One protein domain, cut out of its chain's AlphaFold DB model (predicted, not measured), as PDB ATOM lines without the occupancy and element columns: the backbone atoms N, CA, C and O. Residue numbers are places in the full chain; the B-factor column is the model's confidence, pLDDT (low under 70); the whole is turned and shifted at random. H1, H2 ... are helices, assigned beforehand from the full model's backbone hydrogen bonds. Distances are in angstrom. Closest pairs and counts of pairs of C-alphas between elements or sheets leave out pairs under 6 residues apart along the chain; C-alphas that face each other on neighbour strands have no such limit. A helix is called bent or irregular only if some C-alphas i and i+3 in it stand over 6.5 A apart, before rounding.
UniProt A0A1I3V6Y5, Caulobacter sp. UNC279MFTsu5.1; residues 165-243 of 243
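This is residues 165 to 243 of the 243 residues of a protein of Caulobacter sp. UNC279MFTsu5.1 (UniProt A0A1I3V6Y5). Four helices make a loose, open frame with few contacts: H2, H3 and H4 follow one another round a U, and H1 sits within it, near H3. A long link, residues 183 to 195, arcs from H1 to H2, and the tail end of the domain, residues 235 to 243, sticks out. The printed part has 79 residues with four named helices, H1 to H4 in chain order, and no named strand; the class is all helix. It is only just loose, close to compact, with a radius of gyration of the C-alphas of 14.3 A, and elongated, spanning 43 by 28 by 18 A.

Start at H1, residues 174 to 182; it is close to but not clearly touching H3, residues 215 to 223, with the closest C-alphas, those of Leu 176 and Trp 217, 5.8 A apart. They run the same way at a steep tilt of 63 degrees. H2, residues 196 to 210, is apart from H1, and only just apart from H3, the closest C-alphas being 8.4 A apart. H4, residues 225 to 238, touches H3 with residues 227 to 231 alone and only at the corner: the closest C-alphas, those of Leu 221 and Gly 227, are 3.8 A apart, and the lines are about perpendicular at 74 degrees. H4 is apart from H1 and H2. Every O i to N i+4 pair is within hydrogen-bond range in H1, H3 and H4; in H2, 9 of 11 are.

Find C-alpha 174 at (205.657, 282.167, 188.610), where H1 begins; it is 12.6 A long. H2, 20.7 A, is irregular: C-alphas 197 and 200 are 7.3 A apart. H3, 12.0 A, is neither bent nor irregular, but only just: C-alphas 215 and 218 are 6.2 A apart. H4, 20.3 A, ends at C-alpha 238, (207.026, 284.594, 169.021).

Look for the two farthest C-alphas at Ser 197 and His 243, 43.7 A apart. The printed part has no cut; the link H1 to H2 is long, the other two tight. Mean pLDDT of the printed part is 75.2, with residues 208 to 222 and 233 to 243 among those under 70.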
ATOM      1  N   TRP A 165     199.329 280.893 190.576       91.44
ATOM      2  CA  TRP A 165     198.055 281.336 189.992       91.44
ATOM      3  C   TRP A 165     197.379 282.487 190.745       91.44
ATOM      4  O   TRP A 165     196.427 283.077 190.231       91.44
ATOM      5  N   LEU A 166     197.861 282.838 191.941       91.19
ATOM      6  CA  LEU A 166     197.356 283.988 192.686       91.19
ATOM      7  C   LEU A 166     197.913 285.283 192.095       91.19
ATOM      8  O   LEU A 166     199.112 285.398 191.816       91.19
ATOM      9  N   PHE A 167     197.051 286.289 191.952       87.50
ATOM     10  CA  PHE A 167     197.409 287.558 191.323       87.50
ATOM     11  C   PHE A 167     198.627 288.201 191.991       87.50
ATOM     12  O   PHE A 167     199.658 288.345 191.336       87.50
ATOM     13  N   VAL A 168     198.568 288.466 193.298       86.00
ATOM     14  CA  VAL A 168     199.619 289.189 194.042       86.00
ATOM     15  C   VAL A 168     200.817 288.341 194.466       86.00
ATOM     16  O   VAL A 168     201.827 288.901 194.870       86.00
ATOM     17  N   ALA A 169     200.748 287.008 194.390       85.12
ATOM     18  CA  ALA A 169     201.786 286.161 194.976       85.12
ATOM     19  C   ALA A 169     203.160 286.375 194.317       85.12
ATOM     20  O   ALA A 169     203.304 286.163 193.110       85.12
ATOM     21  N   ALA A 170     204.153 286.750 195.128       80.00
ATOM     22  CA  ALA A 170     205.571 286.721 194.782       80.00
ATOM     23  C   ALA A 170     206.106 285.307 195.046       80.00
ATOM     24  O   ALA A 170     206.471 284.970 196.177       80.00
ATOM     25  N   THR A 171     206.104 284.461 194.020       82.94
ATOM     26  CA  THR A 171     206.528 283.059 194.117       82.94
ATOM     27  C   THR A 171     207.590 282.796 193.058       82.94
ATOM     28  O   THR A 171     207.317 283.052 191.885       82.94
ATOM     29  N   PRO A 172     208.780 282.288 193.430       82.25
ATOM     30  CA  PRO A 172     209.815 281.962 192.455       82.25
ATOM     31  C   PRO A 172     209.281 281.000 191.392       82.25
ATOM     32  O   PRO A 172     208.588 280.038 191.727       82.25
ATOM     33  N   GLY A 173     209.571 281.263 190.118       79.88
ATOM     34  CA  GLY A 173     209.096 280.436 189.015       79.88
ATOM     35  C   GLY A 173     207.638 280.695 188.637       79.88
ATOM     36  O   GLY A 173     207.029 279.868 187.965       79.88
ATOM     37  N   LYS A 174     207.028 281.818 189.030       84.81
ATOM     38  CA  LYS A 174     205.657 282.167 188.610       84.81
ATOM     39  C   LYS A 174     205.526 282.306 187.090       84.81
ATOM     40  O   LYS A 174     204.477 281.973 186.534       84.81
ATOM     41  N   GLN A 175     206.576 282.753 186.400       81.38
ATOM     42  CA  GLN A 175     206.570 282.831 184.936       81.38
ATOM     43  C   GLN A 175     206.551 281.455 184.259       81.38
ATOM     44  O   GLN A 175     205.901 281.311 183.225       81.38
ATOM     45  N   LEU A 176     207.158 280.434 184.876       85.56
ATOM     46  CA  LEU A 176     207.081 279.041 184.422       85.56
ATOM     47  C   LEU A 176     205.631 278.545 184.417       85.56
ATOM     48  O   LEU A 176     205.147 278.058 183.399       85.56
ATOM     49  N   TYR A 177     204.903 278.762 185.514       89.50
ATOM     50  CA  TYR A 177     203.472 278.462 185.579       89.50
ATOM     51  C   TYR A 177     202.677 279.198 184.498       89.50
ATOM     52  O   TYR A 177     201.903 278.582 183.768       89.50
ATOM     53  N   ARG A 178     202.896 280.510 184.345       86.75
ATOM     54  CA  ARG A 178     202.211 281.309 183.316       86.75
ATOM     55  C   ARG A 178     202.497 280.810 181.906       86.75
ATOM     56  O   ARG A 178     201.613 280.878 181.059       86.75
ATOM     57  N   HIS A 179     203.715 280.341 181.644       86.31
ATOM     58  CA  HIS A 179     204.057 279.739 180.366       86.31
ATOM     59  C   HIS A 179     203.206 278.500 180.091       86.31
ATOM     60  O   HIS A 179     202.512 278.480 179.077       86.31
ATOM     61  N   TYR A 180     203.198 277.519 180.997       89.69
ATOM     62  CA  TYR A 180     202.413 276.300 180.793       89.69
ATOM     63  C   TYR A 180     200.910 276.572 180.764       89.69
ATOM     64  O   TYR A 180     200.229 276.023 179.907       89.69
ATOM     65  N   LEU A 181     200.394 277.482 181.599       91.12
ATOM     66  CA  LEU A 181     198.984 277.886 181.569       91.12
ATOM     67  C   LEU A 181     198.554 278.343 180.166       91.12
ATOM     68  O   LEU A 181     197.486 277.949 179.695       91.12
ATOM     69  N   ARG A 182     199.400 279.119 179.469       90.56
ATOM     70  CA  ARG A 182     199.123 279.599 178.103       90.56
ATOM     71  C   ARG A 182     199.022 278.479 177.063       90.56
ATOM     72  O   ARG A 182     198.406 278.702 176.025       90.56
ATOM     73  N   LEU A 183     199.588 277.305 177.337       90.50
ATOM     74  CA  LEU A 183     199.538 276.128 176.463       90.50
ATOM     75  C   LEU A 183     198.303 275.248 176.700       90.50
ATOM     76  O   LEU A 183     198.143 274.226 176.041       90.50
ATOM     77  N   THR A 184     197.428 275.619 177.636       91.88
ATOM     78  CA  THR A 184     196.246 274.827 177.990       91.88
ATOM     79  C   THR A 184     194.942 275.471 177.513       91.88
ATOM     80  O   THR A 184     194.900 276.623 177.064       91.88
ATOM     81  N   ALA A 185     193.832 274.744 177.672       94.12
ATOM     82  CA  ALA A 185     192.487 275.286 177.487       94.12
ATOM     83  C   ALA A 185     192.185 276.471 178.430       94.12
ATOM     84  O   ALA A 185     191.388 277.339 178.084       94.12
ATOM     85  N   TRP A 186     192.879 276.570 179.569       92.69
ATOM     86  CA  TRP A 186     192.709 277.630 180.569       92.69
ATOM     87  C   TRP A 186     193.579 278.871 180.320       92.69
ATOM     88  O   TRP A 186     193.705 279.717 181.200       92.69
ATOM     89  N   ARG A 187     194.170 279.034 179.128       91.25
ATOM     90  CA  ARG A 187     195.068 280.162 178.801       91.25
ATOM     91  C   ARG A 187     194.486 281.560 179.048       91.25
ATOM     92  O   ARG A 187     195.247 282.505 179.243       91.25
ATOM     93  N   THR A 188     193.161 281.703 179.013       89.62
ATOM     94  CA  THR A 188     192.443 282.965 179.258       89.62
ATOM     95  C   THR A 188     191.929 283.099 180.692       89.62
ATOM     96  O   THR A 188     191.340 284.128 181.025       89.62
ATOM     97  N   ALA A 189     192.146 282.095 181.550       87.75
ATOM     98  CA  ALA A 189     191.704 282.136 182.934       87.75
ATOM     99  C   ALA A 189     192.377 283.316 183.660       87.75
ATOM    100  O   ALA A 189     193.610 283.427 183.658       87.75
ATOM    101  N   PRO A 190     191.598 284.223 184.278       84.88
ATOM    102  CA  PRO A 190     192.181 285.315 185.033       84.88
ATOM    103  C   PRO A 190     192.895 284.760 186.276       84.88
ATOM    104  O   PRO A 190     192.444 283.773 186.861       84.88
ATOM    105  N   PRO A 191     193.993 285.393 186.725       85.75
ATOM    106  CA  PRO A 191     194.625 285.003 187.975       85.75
ATOM    107  C   PRO A 191     193.642 285.170 189.137       85.75
ATOM    108  O   PRO A 191     192.901 286.155 189.206       85.75
ATOM    109  N   ILE A 192     193.664 284.222 190.071       90.44
ATOM    110  CA  ILE A 192     192.759 284.222 191.221       90.44
ATOM    111  C   ILE A 192     193.076 285.427 192.114       90.44
ATOM    112  O   ILE A 192     194.241 285.735 192.390       90.44
ATOM    113  N   GLY A 193     192.028 286.122 192.564       86.88
ATOM    114  CA  GLY A 193     192.155 287.310 193.411       86.88
ATOM    115  C   GLY A 193     192.657 288.556 192.675       86.88
ATOM    116  O   GLY A 193     193.204 289.459 193.313       86.88
ATOM    117  N   LYS A 194     192.512 288.617 191.343       85.31
ATOM    118  CA  LYS A 194     192.801 289.824 190.559       85.31
ATOM    119  C   LYS A 194     191.901 290.976 191.007       85.31
ATOM    120  O   LYS A 194     190.682 290.881 190.920       85.31
ATOM    121  N   SER A 195     192.516 292.074 191.438       85.50
ATOM    122  CA  SER A 195     191.824 293.308 191.813       85.50
ATOM    123  C   SER A 195     192.667 294.522 191.439       85.50
ATOM    124  O   SER A 195     193.878 294.521 191.670       85.50
ATOM    125  N   TRP A 196     192.025 295.573 190.922       86.44
ATOM    126  CA  TRP A 196     192.668 296.865 190.659       86.44
ATOM    127  C   TRP A 196     193.236 297.499 191.932       86.44
ATOM    128  O   TRP A 196     194.327 298.061 191.894       86.44
ATOM    129  N   SER A 197     192.576 297.312 193.080       89.00
ATOM    130  CA  SER A 197     193.085 297.789 194.375       89.00
ATOM    131  C   SER A 197     194.385 297.104 194.805       89.00
ATOM    132  O   SER A 197     195.152 297.664 195.579       89.00
ATOM    133  N   ARG A 198     194.661 295.905 194.278       87.00
ATOM    134  CA  ARG A 198     195.881 295.133 194.551       87.00
ATOM    135  C   ARG A 198     196.936 295.268 193.452       87.00
ATOM    136  O   ARG A 198     197.971 294.608 193.508       87.00
ATOM    137  N   LEU A 199     196.691 296.104 192.441       86.19
ATOM    138  CA  LEU A 199     197.644 296.339 191.361       86.19
ATOM    139  C   LEU A 199     198.970 296.944 191.859       86.19
ATOM    140  O   LEU A 199     200.006 296.456 191.410       86.19
ATOM    141  N   PRO A 200     198.997 297.913 192.800       87.75
ATOM    142  CA  PRO A 200     200.261 298.433 193.324       87.75
ATOM    143  C   PRO A 200     201.102 297.346 194.002       87.75
ATOM    144  O   PRO A 200     202.290 297.219 193.723       87.75
ATOM    145  N   GLU A 201     200.470 296.505 194.827       84.88
ATOM    146  CA  GLU A 201     201.119 295.366 195.485       84.88
ATOM    147  C   GLU A 201     201.661 294.360 194.462       84.88
ATOM    148  O   GLU A 201     202.802 293.915 194.565       84.88
ATOM    149  N   TYR A 202     200.870 294.033 193.435       83.69
ATOM    150  CA  TYR A 202     201.312 293.173 192.340       83.69
ATOM    151  C   TYR A 202     202.550 293.734 191.632       83.69
ATOM    152  O   TYR A 202     203.507 292.994 191.408       83.69
ATOM    153  N   LEU A 203     202.536 295.023 191.282       83.00
ATOM    154  CA  LEU A 203     203.653 295.679 190.607       83.00
ATOM    155  C   LEU A 203     204.896 295.720 191.498       83.00
ATOM    156  O   LEU A 203     205.978 295.415 191.008       83.00
ATOM    157  N   ALA A 204     204.750 296.013 192.792       81.06
ATOM    158  CA  ALA A 204     205.854 296.002 193.748       81.06
ATOM    159  C   ALA A 204     206.474 294.602 193.882       81.06
ATOM    160  O   ALA A 204     207.683 294.438 193.730       81.06
ATOM    161  N   ASN A 205     205.638 293.578 194.072       76.25
ATOM    162  CA  ASN A 205     206.071 292.184 194.130       76.25
ATOM    163  C   ASN A 205     206.776 291.762 192.834       76.25
ATOM    164  O   ASN A 205     207.810 291.101 192.880       76.25
ATOM    165  N   HIS A 206     206.257 292.183 191.678       73.62
ATOM    166  CA  HIS A 206     206.851 291.831 190.395       73.62
ATOM    167  C   HIS A 206     208.149 292.593 190.105       73.62
ATOM    168  O   HIS A 206     209.072 292.007 189.548       73.62
ATOM    169  N   ALA A 207     208.251 293.863 190.499       72.50
ATOM    170  CA  ALA A 207     209.464 294.663 190.358       72.50
ATOM    171  C   ALA A 207     210.601 294.117 191.235       72.50
ATOM    172  O   ALA A 207     211.720 293.973 190.751       72.50
ATOM    173  N   LEU A 208     210.306 293.727 192.482       63.50
ATOM    174  CA  LEU A 208     211.262 293.029 193.351       63.50
ATOM    175  C   LEU A 208     211.734 291.709 192.727       63.50
ATOM    176  O   LEU A 208     212.912 291.372 192.818       63.50
ATOM    177  N   ASP A 209     210.835 290.996 192.043       61.97
ATOM    178  CA  ASP A 209     211.171 289.777 191.309       61.97
ATOM    179  C   ASP A 209     212.019 290.045 190.043       61.97
ATOM    180  O   ASP A 209     212.908 289.256 189.716       61.97
ATOM    181  N   LEU A 210     211.808 291.171 189.351       59.78
ATOM    182  CA  LEU A 210     212.552 291.574 188.148       59.78
ATOM    183  C   LEU A 210     213.942 292.155 188.450       59.78
ATOM    184  O   LEU A 210     214.855 291.975 187.652       59.78
ATOM    185  N   LEU A 211     214.136 292.777 189.615       60.19
ATOM    186  CA  LEU A 211     215.435 293.296 190.076       60.19
ATOM    187  C   LEU A 211     216.414 292.190 190.526       60.19
ATOM    188  O   LEU A 211     217.485 292.486 191.054       60.19
ATOM    189  N   GLY A 212     216.069 290.918 190.296       53.12
ATOM    190  CA  GLY A 212     216.942 289.768 190.516       53.12
ATOM    191  C   GLY A 212     216.339 288.675 191.398       53.12
ATOM    192  O   GLY A 212     216.990 288.216 192.332       53.12
ATOM    193  N   SER A 213     215.103 288.241 191.147       49.81
ATOM    194  CA  SER A 213     214.444 287.217 191.976       49.81
ATOM    195  C   SER A 213     213.631 286.166 191.190       49.81
ATOM    196  O   SER A 213     213.487 285.044 191.679       49.81
ATOM    197  N   ASP A 214     213.251 286.398 189.922       55.84
ATOM    198  CA  ASP A 214     212.711 285.341 189.034       55.84
ATOM    199  C   ASP A 214     213.762 284.747 188.070       55.84
ATOM    200  O   ASP A 214     213.507 284.465 186.901       55.84
ATOM    201  N   TYR A 215     214.975 284.496 188.582       53.12
ATOM    202  CA  TYR A 215     216.079 283.829 187.864       53.12
ATOM    203  C   TYR A 215     215.787 282.382 187.448       53.12
ATOM    204  O   TYR A 215     216.581 281.751 186.747       53.12
ATOM    205  N   THR A 216     214.687 281.806 187.934       57.41
ATOM    206  CA  THR A 216     214.384 280.399 187.675       57.41
ATOM    207  C   THR A 216     213.880 280.155 186.272       57.41
ATOM    208  O   THR A 216     214.276 279.155 185.690       57.41
ATOM    209  N   TRP A 217     213.096 281.062 185.691       63.72
ATOM    210  CA  TRP A 217     212.539 280.857 184.355       63.72
ATOM    211  C   TRP A 217     213.624 280.708 183.280       63.72
ATOM    212  O   TRP A 217     213.728 279.659 182.646       63.72
ATOM    213  N   GLU A 218     214.499 281.705 183.125       62.88
ATOM    214  CA  GLU A 218     215.542 281.662 182.091       62.88
ATOM    215  C   GLU A 218     216.580 280.563 182.334       62.88
ATOM    216  O   GLU A 218     217.082 279.959 181.385       62.88
ATOM    217  N   ARG A 219     216.898 280.271 183.601       65.38
ATOM    218  CA  ARG A 219     217.854 279.215 183.945       65.38
ATOM    219  C   ARG A 219     217.289 277.829 183.655       65.38
ATOM    220  O   ARG A 219     218.000 277.033 183.054       65.38
ATOM    221  N   VAL A 220     216.035 277.561 184.033       66.25
ATOM    222  CA  VAL A 220     215.338 276.288 183.761       66.25
ATOM    223  C   VAL A 220     215.298 276.014 182.263       66.25
ATOM    224  O   VAL A 220     215.683 274.933 181.829       66.25
ATOM    225  N   LEU A 221     214.913 277.015 181.466       65.75
ATOM    226  CA  LEU A 221     214.879 276.898 180.010       65.75
ATOM    227  C   LEU A 221     216.241 276.529 179.404       65.75
ATOM    228  O   LEU A 221     216.308 275.817 178.410       65.75
ATOM    229  N   ARG A 222     217.347 276.987 179.993       68.69
ATOM    230  CA  ARG A 222     218.690 276.720 179.461       68.69
ATOM    231  C   ARG A 222     219.331 275.451 180.021       68.69
ATOM    232  O   ARG A 222     220.231 274.915 179.377       68.69
ATOM    233  N   SER A 223     218.916 274.986 181.199       70.44
ATOM    234  CA  SER A 223     219.639 273.955 181.954       70.44
ATOM    235  C   SER A 223     219.042 272.552 181.897       70.44
ATOM    236  O   SER A 223     219.693 271.611 182.358       70.44
ATOM    237  N   THR A 224     217.848 272.383 181.324       69.50
ATOM    238  CA  THR A 224     217.206 271.071 181.167       69.50
ATOM    239  C   THR A 224     216.928 270.760 179.699       69.50
ATOM    240  O   THR A 224     216.868 271.648 178.844       69.50
ATOM    241  N   THR A 225     216.794 269.476 179.361       73.88
ATOM    242  CA  THR A 225     216.499 269.070 177.976       73.88
ATOM    243  C   THR A 225     215.111 269.547 177.561       73.88
ATOM    244  O   THR A 225     214.967 270.177 176.516       73.88
ATOM    245  N   VAL A 226     214.113 269.337 178.420       70.50
ATOM    246  CA  VAL A 226     212.739 269.811 178.195       70.50
ATOM    247  C   VAL A 226     212.678 271.342 178.191       70.50
ATOM    248  O   VAL A 226     212.045 271.924 177.317       70.50
ATOM    249  N   GLY A 227     213.407 272.012 179.085       69.06
ATOM    250  CA  GLY A 227     213.504 273.471 179.124       69.06
ATOM    251  C   GLY A 227     214.030 274.058 177.815       69.06
ATOM    252  O   GLY A 227     213.453 275.013 177.297       69.06
ATOM    253  N   ARG A 228     215.061 273.444 177.219       75.12
ATOM    254  CA  ARG A 228     215.617 273.905 175.934       75.12
ATOM    255  C   ARG A 228     214.636 273.720 174.781       75.12
ATOM    256  O   ARG A 228     214.580 274.564 173.886       75.12
ATOM    257  N   ILE A 229     213.841 272.648 174.808       73.94
ATOM    258  CA  ILE A 229     212.755 272.430 173.843       73.94
ATOM    259  C   ILE A 229     211.693 273.524 173.999       73.94
ATOM    260  O   ILE A 229     211.278 274.119 173.005       73.94
ATOM    261  N   ILE A 230     211.304 273.843 175.235       68.00
ATOM    262  CA  ILE A 230     210.324 274.892 175.531       68.00
ATOM    263  C   ILE A 230     210.805 276.266 175.056       68.00
ATOM    264  O   ILE A 230     210.036 276.980 174.411       68.00
ATOM    265  N   ASP A 231     212.064 276.631 175.323       70.50
ATOM    266  CA  ASP A 231     212.639 277.907 174.871       70.50
ATOM    267  C   ASP A 231     212.601 278.017 173.345       70.50
ATOM    268  O   ASP A 231     212.179 279.032 172.787       70.50
ATOM    269  N   ARG A 232     212.979 276.935 172.653       73.75
ATOM    270  CA  ARG A 232     212.967 276.879 171.190       73.75
ATOM    271  C   ARG A 232     211.553 277.040 170.633       73.75
ATOM    272  O   ARG A 232     211.354 277.854 169.733       73.75
ATOM    273  N   SER A 233     210.572 276.328 171.186       67.19
ATOM    274  CA  SER A 233     209.167 276.435 170.773       67.19
ATOM    275  C   SER A 233     208.587 277.825 171.049       67.19
ATOM    276  O   SER A 233     207.906 278.387 170.195       67.19
ATOM    277  N   ALA A 234     208.900 278.424 172.202       64.88
ATOM    278  CA  ALA A 234     208.456 279.773 172.546       64.88
ATOM    279  C   ALA A 234     209.008 280.832 171.576       64.88
ATOM    280  O   ALA A 234     208.267 281.720 171.154       64.88
ATOM    281  N   ARG A 235     210.283 280.720 171.172       69.94
ATOM    282  CA  ARG A 235     210.899 281.611 170.170       69.94
ATOM    283  C   ARG A 235     210.282 281.447 168.780       69.94
ATOM    284  O   ARG A 235     210.088 282.445 168.090       69.94
ATOM    285  N   LEU A 236     209.951 280.220 168.374       67.88
ATOM    286  CA  LEU A 236     209.286 279.952 167.092       67.88
ATOM    287  C   LEU A 236     207.876 280.564 167.052       67.88
ATOM    288  O   LEU A 236     207.533 281.251 166.094       67.88
ATOM    289  N   LEU A 237     207.101 280.415 168.131       62.50
ATOM    290  CA  LEU A 237     205.772 281.026 168.254       62.50
ATOM    291  C   LEU A 237     205.825 282.562 168.303       62.50
ATOM    292  O   LEU A 237     204.948 283.223 167.757       62.50
ATOM    293  N   ALA A 238     206.856 283.142 168.925       55.16
ATOM    294  CA  ALA A 238     207.026 284.594 169.021       55.16
ATOM    295  C   ALA A 238     207.506 285.255 167.715       55.16
ATOM    296  O   ALA A 238     207.290 286.448 167.522       55.16
ATOM    297  N   THR A 239     208.162 284.507 166.823       58.91
ATOM    298  CA  THR A 239     208.728 285.040 165.567       58.91
ATOM    299  C   THR A 239     207.788 284.916 164.365       58.91
ATOM    300  O   THR A 239     208.172 285.291 163.260       58.91
ATOM    301  N   GLY A 240     206.558 284.422 164.556       46.78
ATOM    302  CA  GLY A 240     205.528 284.371 163.509       46.78
ATOM    303  C   GLY A 240     205.845 283.444 162.330       46.78
ATOM    304  O   GLY A 240     205.099 283.430 161.358       46.78
ATOM    305  N   ARG A 241     206.921 282.654 162.401       43.12
ATOM    306  CA  ARG A 241     207.282 281.666 161.377       43.12
ATOM    307  C   ARG A 241     206.680 280.314 161.733       43.12
ATOM    308  O   ARG A 241     207.370 279.405 162.188       43.12
ATOM    309  N   ALA A 242     205.365 280.213 161.576       45.16
ATOM    310  CA  ALA A 242     204.767 278.945 161.197       45.16
ATOM    311  C   ALA A 242     204.782 278.917 159.661       45.16
ATOM    312  O   ALA A 242     204.166 279.788 159.049       45.16
ATOM    313  N   HIS A 243     205.503 277.930 159.114       40.75
ATOM    314  CA  HIS A 243     205.953 277.731 157.722       40.75
ATOM    315  C   HIS A 243     207.370 278.236 157.425       40.75
ATOM    316  O   HIS A 243     207.635 279.455 157.514       40.75
TER     317      HIS A 243